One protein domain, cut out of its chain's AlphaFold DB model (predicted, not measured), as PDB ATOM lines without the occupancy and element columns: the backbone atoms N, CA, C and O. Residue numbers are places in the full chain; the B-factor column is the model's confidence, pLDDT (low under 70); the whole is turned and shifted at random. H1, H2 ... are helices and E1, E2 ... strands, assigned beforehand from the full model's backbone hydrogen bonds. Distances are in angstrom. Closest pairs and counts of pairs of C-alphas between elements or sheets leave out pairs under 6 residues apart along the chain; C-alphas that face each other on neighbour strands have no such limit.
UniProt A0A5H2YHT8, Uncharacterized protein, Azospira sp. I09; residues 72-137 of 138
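AT A GLANCE: This is residues 72 to 137 of the 138 residues of an uncharacterized protein of Azospira sp. I09 (UniProt A0A5H2YHT8). A small sheet of three strands, E2, E3 and E4, has one helix, H1, crossing one of its faces, and the last part of that helix, from residue 130 on, sticks out free. Away from this body lies E1, a short strand paired with residues 72 to 73 in a small turn, and the long unnamed stretch of residues 82 to 99 joins it to the sheet. The printed part has 66 residues, in the order E1 E2 E3 E4 H1; under half of them are in named elements, and the class is mixed, helices and strands. The sheet's order is E2 - E3 - E4, antiparallel; the whole is loose, with a radius of gyration of the C-alphas of 13.5 A and spans of 31 by 28 by 21 A.

HOW THE PARTS SIT: E2, residues 100 to 102, E3, residues 109 to 112, and E4, residues 117 to 119, make a meander, each strand the antiparallel neighbour of the one before. In the hairpin E2 and E3, N 101 and O 110 are 2.8 A apart, within hydrogen-bond range. In the hairpin E3 and E4, N 111 and O 118 are 2.9 A apart, also within range. H1, residues 122 to 135, is on one face of the sheet, making two layers, at a height over the sheet of 10.3 A. It runs across the strands, at 80 degrees to E2 on the local plane. The closest C-alphas of H1 and E3 are those of Ala 125 and Leu 109, 6.5 A apart. Every O i to N i+4 pair of H1 is within hydrogen-bond range. E1, residues 79 to 81, pairs with no named strand and is apart from H1.

IN THESE COORDINATES: E1 begins at C-alpha 79 (84.646, -14.978, 17.737). E3 measures 10.6 A from first to last C-alpha. H1 measures 20.0 A and ends at C-alpha 135 (97.279, -7.990, -0.718).

THE WHOLE: The C-alphas of Ala 84 and Pro 123, the two farthest apart, are 36.0 A apart. The printed part has no cut. The link E1 to E2 is long. Residues 84 to 85 have pLDDT under 70.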
ATOM      1  N   ARG A  72      82.917 -20.026  17.464       82.06
ATOM      2  CA  ARG A  72      84.285 -20.494  17.265       82.06
ATOM      3  C   ARG A  72      85.239 -19.330  17.399       82.06
ATOM      4  O   ARG A  72      84.996 -18.245  16.866       82.06
ATOM      5  N   LYS A  73      86.325 -19.554  18.134       90.56
ATOM      6  CA  LYS A  73      87.382 -18.564  18.308       90.56
ATOM      7  C   LYS A  73      88.396 -18.725  17.185       90.56
ATOM      8  O   LYS A  73      89.031 -19.762  17.068       90.56
ATOM      9  N   LEU A  74      88.560 -17.679  16.385       94.81
ATOM     10  CA  LEU A  74      89.575 -17.631  15.340       94.81
ATOM     11  C   LEU A  74      90.965 -17.387  15.939       94.81
ATOM     12  O   LEU A  74      91.089 -16.820  17.030       94.81
ATOM     13  N   LEU A  75      92.020 -17.687  15.178       93.38
ATOM     14  CA  LEU A  75      93.401 -17.373  15.570       93.38
ATOM     15  C   LEU A  75      93.639 -15.873  15.793       93.38
ATOM     16  O   LEU A  75      94.507 -15.495  16.575       93.38
ATOM     17  N   SER A  76      92.844 -15.000  15.166       92.19
ATOM     18  CA  SER A  76      92.889 -13.553  15.422       92.19
ATOM     19  C   SER A  76      92.306 -13.142  16.780       92.19
ATOM     20  O   SER A  76      92.341 -11.965  17.132       92.19
ATOM     21  N   GLY A  77      91.718 -14.078  17.528       90.88
ATOM     22  CA  GLY A  77      90.992 -13.829  18.770       90.88
ATOM     23  C   GLY A  77      89.542 -13.382  18.572       90.88
ATOM     24  O   GLY A  77      88.802 -13.309  19.550       90.88
ATOM     25  N   ARG A  78      89.114 -13.117  17.330       92.31
ATOM     26  CA  ARG A  78      87.716 -12.817  16.998       92.31
ATOM     27  C   ARG A  78      86.851 -14.070  17.148       92.31
ATOM     28  O   ARG A  78      87.250 -15.142  16.704       92.31
ATOM     29  N   GLU A  79      85.654 -13.915  17.700       88.38
ATOM     30  CA  GLU A  79      84.646 -14.978  17.737       88.38
ATOM     31  C   GLU A  79      83.707 -14.884  16.532       88.38
ATOM     32  O   GLU A  79      83.315 -13.787  16.120       88.38
ATOM     33  N   VAL A  80      83.357 -16.036  15.956       85.62
ATOM     34  CA  VAL A  80      82.400 -16.137  14.850       85.62
ATOM     35  C   VAL A  80      81.260 -17.100  15.177       85.62
ATOM     36  O   VAL A  80      81.491 -18.123  15.822       85.62
ATOM     37  N   PRO A  81      80.031 -16.790  14.734       83.19
ATOM     38  CA  PRO A  81      78.878 -17.654  14.933       83.19
ATOM     39  C   PRO A  81      78.935 -18.922  14.062       83.19
ATOM     40  O   PRO A  81      79.107 -18.811  12.848       83.19
ATOM     41  N   SER A  82      78.716 -20.110  14.639       79.06
ATOM     42  CA  SER A  82      78.404 -21.328  13.871       79.06
ATOM     43  C   SER A  82      76.937 -21.354  13.445       79.06
ATOM     44  O   SER A  82      76.028 -21.123  14.243       79.06
ATOM     45  N   LEU A  83      76.694 -21.673  12.176       73.19
ATOM     46  CA  LEU A  83      75.342 -21.927  11.685       73.19
ATOM     47  C   LEU A  83      74.856 -23.297  12.170       73.19
ATOM     48  O   LEU A  83      75.635 -24.243  12.251       73.19
ATOM     49  N   ALA A  84      73.559 -23.401  12.462       65.38
ATOM     50  CA  ALA A  84      72.943 -24.651  12.913       65.38
ATOM     51  C   ALA A  84      72.906 -25.736  11.820       65.38
ATOM     52  O   ALA A  84      72.858 -26.923  12.129       65.38
ATOM     53  N   GLU A  85      72.927 -25.333  10.548       68.56
ATOM     54  CA  GLU A  85      72.924 -26.229   9.393       68.56
ATOM     55  C   GLU A  85      74.154 -25.970   8.519       68.56
ATOM     56  O   GLU A  85      74.622 -24.835   8.389       68.56
ATOM     57  N   SER A  86      74.672 -27.032   7.898       76.88
ATOM     58  CA  SER A  86      75.764 -26.928   6.933       76.88
ATOM     59  C   SER A  86      75.307 -26.166   5.692       76.88
ATOM     60  O   SER A  86      74.290 -26.514   5.091       76.88
ATOM     61  N   ILE A  87      76.101 -25.190   5.258       87.50
ATOM     62  CA  ILE A  87      75.877 -24.469   4.004       87.50
ATOM     63  C   ILE A  87      76.958 -24.814   2.982       87.50
ATOM     64  O   ILE A  87      78.118 -25.031   3.332       87.50
ATOM     65  N   ALA A  88      76.582 -24.836   1.704       87.06
ATOM     66  CA  ALA A  88      77.527 -24.995   0.610       87.06
ATOM     67  C   ALA A  88      78.065 -23.626   0.166       87.06
ATOM     68  O   ALA A  88      77.297 -22.739  -0.205       87.06
ATOM     69  N   VAL A  89      79.390 -23.474   0.151       87.06
ATOM     70  CA  VAL A  89      80.079 -22.318  -0.438       87.06
ATOM     71  C   VAL A  89      80.684 -22.763  -1.768       87.06
ATOM     72  O   VAL A  89      81.525 -23.656  -1.792       87.06
ATOM     73  N   THR A  90      80.238 -22.176  -2.883       88.69
ATOM     74  CA  THR A  90      80.643 -22.599  -4.239       88.69
ATOM     75  C   THR A  90      81.527 -21.547  -4.903       88.69
ATOM     76  O   THR A  90      81.160 -20.374  -4.953       88.69
ATOM     77  N   LEU A  91      82.661 -21.975  -5.467       88.56
ATOM     78  CA  LEU A  91      83.549 -21.150  -6.287       88.56
ATOM     79  C   LEU A  91      83.642 -21.729  -7.705       88.56
ATOM     80  O   LEU A  91      84.190 -22.810  -7.901       88.56
ATOM     81  N   ASN A  92      83.158 -20.986  -8.702       92.44
ATOM     82  CA  ASN A  92      83.247 -21.382 -10.110       92.44
ATOM     83  C   ASN A  92      84.505 -20.778 -10.750       92.44
ATOM     84  O   ASN A  92      84.676 -19.559 -10.772       92.44
ATOM     85  N   THR A  93      85.402 -21.616 -11.270       93.88
ATOM     86  CA  THR A  93      86.683 -21.173 -11.843       93.88
ATOM     87  C   THR A  93      87.190 -22.155 -12.895       93.88
ATOM     88  O   THR A  93      87.039 -23.362 -12.748       93.88
ATOM     89  N   HIS A  94      87.851 -21.638 -13.932       94.56
ATOM     90  CA  HIS A  94      88.577 -22.459 -14.911       94.56
ATOM     91  C   HIS A  94      89.979 -22.862 -14.437       94.56
ATOM     92  O   HIS A  94      90.568 -23.794 -14.971       94.56
ATOM     93  N   CYS A  95      90.513 -22.169 -13.427       94.00
ATOM     94  CA  CYS A  95      91.837 -22.426 -12.869       94.00
ATOM     95  C   CYS A  95      91.679 -22.651 -11.359       94.00
ATOM     96  O   CYS A  95      91.716 -21.675 -10.611       94.00
ATOM     97  N   PRO A  96      91.400 -23.874 -10.894       91.94
ATOM     98  CA  PRO A  96      91.194 -24.155  -9.471       91.94
ATOM     99  C   PRO A  96      92.474 -23.952  -8.648       91.94
ATOM    100  O   PRO A  96      92.415 -23.323  -7.595       91.94
ATOM    101  N   ALA A  97      93.635 -24.327  -9.194       90.25
ATOM    102  CA  ALA A  97      94.932 -24.227  -8.520       90.25
ATOM    103  C   ALA A  97      95.385 -22.793  -8.180       90.25
ATOM    104  O   ALA A  97      96.312 -22.622  -7.399       90.25
ATOM    105  N   LYS A  98      94.747 -21.753  -8.743       92.19
ATOM    106  CA  LYS A  98      95.068 -20.351  -8.407       92.19
ATOM    107  C   LYS A  98      94.469 -19.899  -7.072       92.19
ATOM    108  O   LYS A  98      94.757 -18.795  -6.621       92.19
ATOM    109  N   TRP A  99      93.561 -20.689  -6.507       93.69
ATOM    110  CA  TRP A  99      92.838 -20.351  -5.292       93.69
ATOM    111  C   TRP A  99      93.331 -21.198  -4.128       93.69
ATOM    112  O   TRP A  99      93.562 -22.399  -4.267       93.69
ATOM    113  N   ALA A 100      93.415 -20.562  -2.968       94.69
ATOM    114  CA  ALA A 100      93.647 -21.217  -1.696       94.69
ATOM    115  C   ALA A 100      92.544 -20.818  -0.713       94.69
ATOM    116  O   ALA A 100      92.017 -19.704  -0.770       94.69
ATOM    117  N   VAL A 101      92.206 -21.735   0.185       95.12
ATOM    118  CA  VAL A 101      91.280 -21.535   1.296       95.12
ATOM    119  C   VAL A 101      92.088 -21.606   2.582       95.12
ATOM    120  O   VAL A 101      92.915 -22.501   2.754       95.12
ATOM    121  N   VAL A 102      91.861 -20.644   3.470       95.25
ATOM    122  CA  VAL A 102      92.489 -20.602   4.790       95.25
ATOM    123  C   VAL A 102      91.413 -20.859   5.828       95.25
ATOM    124  O   VAL A 102      90.434 -20.111   5.884       95.25
ATOM    125  N   ASP A 103      91.600 -21.880   6.655       94.31
ATOM    126  CA  ASP A 103      90.811 -22.010   7.871       94.31
ATOM    127  C   ASP A 103      91.353 -21.025   8.914       94.31
ATOM    128  O   ASP A 103      92.484 -21.131   9.381       94.31
ATOM    129  N   LEU A 104      90.547 -20.026   9.267       94.62
ATOM    130  CA  LEU A 104      90.935 -18.987  10.220       94.62
ATOM    131  C   LEU A 104      90.884 -19.460  11.683       94.62
ATOM    132  O   LEU A 104      91.360 -18.736  12.561       94.62
ATOM    133  N   GLU A 105      90.296 -20.627  11.960       92.19
ATOM    134  CA  GLU A 105      90.283 -21.256  13.285       92.19
ATOM    135  C   GLU A 105      91.592 -22.002  13.563       92.19
ATOM    136  O   GLU A 105      92.172 -21.848  14.637       92.19
ATOM    137  N   THR A 106      92.083 -22.770  12.589       92.81
ATOM    138  CA  THR A 106      93.259 -23.645  12.750       92.81
ATOM    139  C   THR A 106      94.527 -23.103  12.091       92.81
ATOM    140  O   THR A 106      95.635 -23.458  12.492       92.81
ATOM    141  N   GLY A 107      94.387 -22.218  11.103       93.12
ATOM    142  CA  GLY A 107      95.481 -21.735  10.262       93.12
ATOM    143  C   GLY A 107      95.835 -22.677   9.108       93.12
ATOM    144  O   GLY A 107      96.811 -22.420   8.401       93.12
ATOM    145  N   GLU A 108      95.077 -23.756   8.904       94.12
ATOM    146  CA  GLU A 108      95.331 -24.689   7.812       94.12
ATOM    147  C   GLU A 108      95.089 -24.055   6.440       94.12
ATOM    148  O   GLU A 108      94.130 -23.311   6.216       94.12
ATOM    149  N   LEU A 109      95.970 -24.399   5.501       96.25
ATOM    150  CA  LEU A 109      95.928 -23.933   4.126       96.25
ATOM    151  C   LEU A 109      95.577 -25.080   3.188       96.25
ATOM    152  O   LEU A 109      96.274 -26.096   3.113       96.25
ATOM    153  N   TRP A 110      94.507 -24.865   2.440       96.12
ATOM    154  CA  TRP A 110      93.935 -25.819   1.509       96.12
ATOM    155  C   TRP A 110      93.953 -25.244   0.097       96.12
ATOM    156  O   TRP A 110      93.719 -24.056  -0.111       96.12
ATOM    157  N   GLY A 111      94.213 -26.095  -0.887       94.25
ATOM    158  CA  GLY A 111      94.083 -25.778  -2.306       94.25
ATOM    159  C   GLY A 111      93.133 -26.743  -2.995       94.25
ATOM    160  O   GLY A 111      92.656 -27.707  -2.393       94.25
ATOM    161  N   HIS A 112      92.888 -26.500  -4.278       92.94
ATOM    162  CA  HIS A 112      92.088 -27.385  -5.116       92.94
ATOM    163  C   HIS A 112      92.810 -27.637  -6.442       92.94
ATOM    164  O   HIS A 112      93.147 -26.694  -7.155       92.94
ATOM    165  N   ASP A 113      93.043 -28.901  -6.794       88.19
ATOM    166  CA  ASP A 113      93.744 -29.277  -8.037       88.19
ATOM    167  C   ASP A 113      92.808 -29.394  -9.255       88.19
ATOM    168  O   ASP A 113      93.257 -29.480 -10.394       88.19
ATOM    169  N   GLY A 114      91.498 -29.334  -9.016       87.44
ATOM    170  CA  GLY A 114      90.446 -29.473 -10.026       87.44
ATOM    171  C   GLY A 114      89.655 -30.767  -9.898       87.44
ATOM    172  O   GLY A 114      88.551 -30.836 -10.428       87.44
ATOM    173  N   ALA A 115      90.158 -31.728  -9.129       89.69
ATOM    174  CA  ALA A 115      89.447 -32.941  -8.761       89.69
ATOM    175  C   ALA A 115      89.050 -32.942  -7.278       89.69
ATOM    176  O   ALA A 115      87.938 -33.349  -6.950       89.69
ATOM    177  N   GLN A 116      89.937 -32.483  -6.391       90.88
ATOM    178  CA  GLN A 116      89.716 -32.533  -4.948       90.88
ATOM    179  C   GLN A 116      90.391 -31.386  -4.193       90.88
ATOM    180  O   GLN A 116      91.321 -30.733  -4.678       90.88
ATOM    181  N   PHE A 117      89.941 -31.193  -2.952       92.75
ATOM    182  CA  PHE A 117      90.675 -30.405  -1.974       92.75
ATOM    183  C   PHE A 117      91.904 -31.170  -1.487       92.75
ATOM    184  O   PHE A 117      91.844 -32.372  -1.227       92.75
ATOM    185  N   LYS A 118      93.011 -30.450  -1.325       94.25
ATOM    186  CA  LYS A 118      94.246 -30.973  -0.742       94.25
ATOM    187  C   LYS A 118      94.849 -29.969   0.232       94.25
ATOM    188  O   LYS A 118      94.722 -28.760   0.028       94.25
ATOM    189  N   HIS A 119      95.562 -30.462   1.237       95.69
ATOM    190  CA  HIS A 119      96.466 -29.611   2.003       95.69
ATOM    191  C   HIS A 119      97.572 -29.076   1.094       95.69
ATOM    192  O   HIS A 119      98.085 -29.793   0.226       95.69
ATOM    193  N   LEU A 120      97.943 -27.816   1.303       95.06
ATOM    194  CA  LEU A 120      99.079 -27.232   0.609       95.06
ATOM    195  C   LEU A 120     100.395 -27.758   1.183       95.06
ATOM    196  O   LEU A 120     100.570 -27.884   2.395       95.06
ATOM    197  N   SER A 121     101.342 -28.037   0.293       94.31
ATOM    198  CA  SER A 121     102.729 -28.303   0.672       94.31
ATOM    199  C   SER A 121     103.388 -27.046   1.256       94.31
ATOM    200  O   SER A 121     102.927 -25.927   1.024       94.31
ATOM    201  N   SER A 122     104.499 -27.191   1.987       94.81
ATOM    202  CA  SER A 122     105.206 -26.036   2.568       94.81
ATOM    203  C   SER A 122     105.571 -24.947   1.541       94.81
ATOM    204  O   SER A 122     105.386 -23.774   1.864       94.81
ATOM    205  N   PRO A 123     106.036 -25.273   0.313       94.69
ATOM    206  CA  PRO A 123     106.280 -24.260  -0.715       94.69
ATOM    207  C   PRO A 123     105.008 -23.524  -1.164       94.69
ATOM    208  O   PRO A 123     105.010 -22.299  -1.230       94.69
ATOM    209  N   GLU A 124     103.913 -24.251  -1.415       94.31
ATOM    210  CA  GLU A 124     102.625 -23.663  -1.819       94.31
ATOM    211  C   GLU A 124     102.052 -22.764  -0.709       94.31
ATOM    212  O   GLU A 124     101.577 -21.659  -0.963       94.31
ATOM    213  N   ALA A 125     102.148 -23.198   0.551       95.31
ATOM    214  CA  ALA A 125     101.721 -22.411   1.704       95.31
ATOM    215  C   ALA A 125     102.529 -21.107   1.856       95.31
ATOM    216  O   ALA A 125     101.959 -20.056   2.164       95.31
ATOM    217  N   ALA A 126     103.844 -21.152   1.612       95.38
ATOM    218  CA  ALA A 126     104.704 -19.971   1.654       95.38
ATOM    219  C   ALA A 126     104.340 -18.950   0.562       95.38
ATOM    220  O   ALA A 126     104.329 -17.745   0.830       95.38
ATOM    221  N   GLU A 127     103.993 -19.420  -0.639       95.00
ATOM    222  CA  GLU A 127     103.497 -18.569  -1.725       95.00
ATOM    223  C   GLU A 127     102.196 -17.856  -1.327       95.00
ATOM    224  O   GLU A 127     102.111 -16.629  -1.417       95.00
ATOM    225  N   VAL A 128     101.212 -18.595  -0.800       95.31
ATOM    226  CA  VAL A 128      99.934 -18.020  -0.345       95.31
ATOM    227  C   VAL A 128     100.153 -16.957   0.734       95.31
ATOM    228  O   VAL A 128      99.573 -15.873   0.655       95.31
ATOM    229  N   ALA A 129     101.024 -17.218   1.712       94.44
ATOM    230  CA  ALA A 129     101.345 -16.252   2.761       94.44
ATOM    231  C   ALA A 129     101.977 -14.963   2.200       94.44
ATOM    232  O   ALA A 129     101.628 -13.860   2.632       94.44
ATOM    233  N   ALA A 130     102.875 -15.082   1.215       94.69
ATOM    234  CA  ALA A 130     103.491 -13.933   0.555       94.69
ATOM    235  C   ALA A 130     102.452 -13.086  -0.200       94.69
ATOM    236  O   ALA A 130     102.419 -11.862  -0.040       94.69
ATOM    237  N   VAL A 131     101.561 -13.734  -0.960       94.94
ATOM    238  CA  VAL A 131     100.483 -13.062  -1.702       94.94
ATOM    239  C   VAL A 131      99.492 -12.388  -0.750       94.94
ATOM    240  O   VAL A 131      99.135 -11.230  -0.967       94.94
ATOM    241  N   ALA A 132      99.088 -13.056   0.336       94.19
ATOM    242  CA  ALA A 132      98.182 -12.488   1.336       94.19
ATOM    243  C   ALA A 132      98.779 -11.241   2.008       94.19
ATOM    244  O   ALA A 132      98.102 -10.220   2.146       94.19
ATOM    245  N   LYS A 133     100.073 -11.280   2.356       94.38
ATOM    246  CA  LYS A 133     100.790 -10.123   2.911       94.38
ATOM    247  C   LYS A 133     100.851  -8.962   1.920       94.38
ATOM    248  O   LYS A 133     100.672  -7.814   2.314       94.38
ATOM    249  N   GLN A 134     101.101  -9.244   0.642       95.00
ATOM    250  CA  GLN A 134     101.105  -8.214  -0.394       95.00
ATOM    251  C   GLN A 134      99.709  -7.610  -0.594       95.00
ATOM    252  O   GLN A 134      99.594  -6.399  -0.752       95.00
ATOM    253  N   ALA A 135      98.660  -8.435  -0.571       92.25
ATOM    254  CA  ALA A 135      97.279  -7.990  -0.718       92.25
ATOM    255  C   ALA A 135      96.823  -7.082   0.434       92.25
ATOM    256  O   ALA A 135      96.117  -6.116   0.179       92.25
ATOM    257  N   ALA A 136      97.265  -7.340   1.669       90.69
ATOM    258  CA  ALA A 136      96.954  -6.497   2.827       90.69
ATOM    259  C   ALA A 136      97.572  -5.084   2.764       90.69
ATOM    260  O   ALA A 136      97.140  -4.197   3.494       90.69
ATOM    261  N   ASN A 137      98.582  -4.883   1.911       89.19
ATOM    262  CA  ASN A 137      99.279  -3.607   1.733       89.19
ATOM    263  C   ASN A 137      98.847  -2.848   0.463       89.19
ATOM    264  O   ASN A 137      99.474  -1.841   0.128       89.19
TER     265      ASN A 137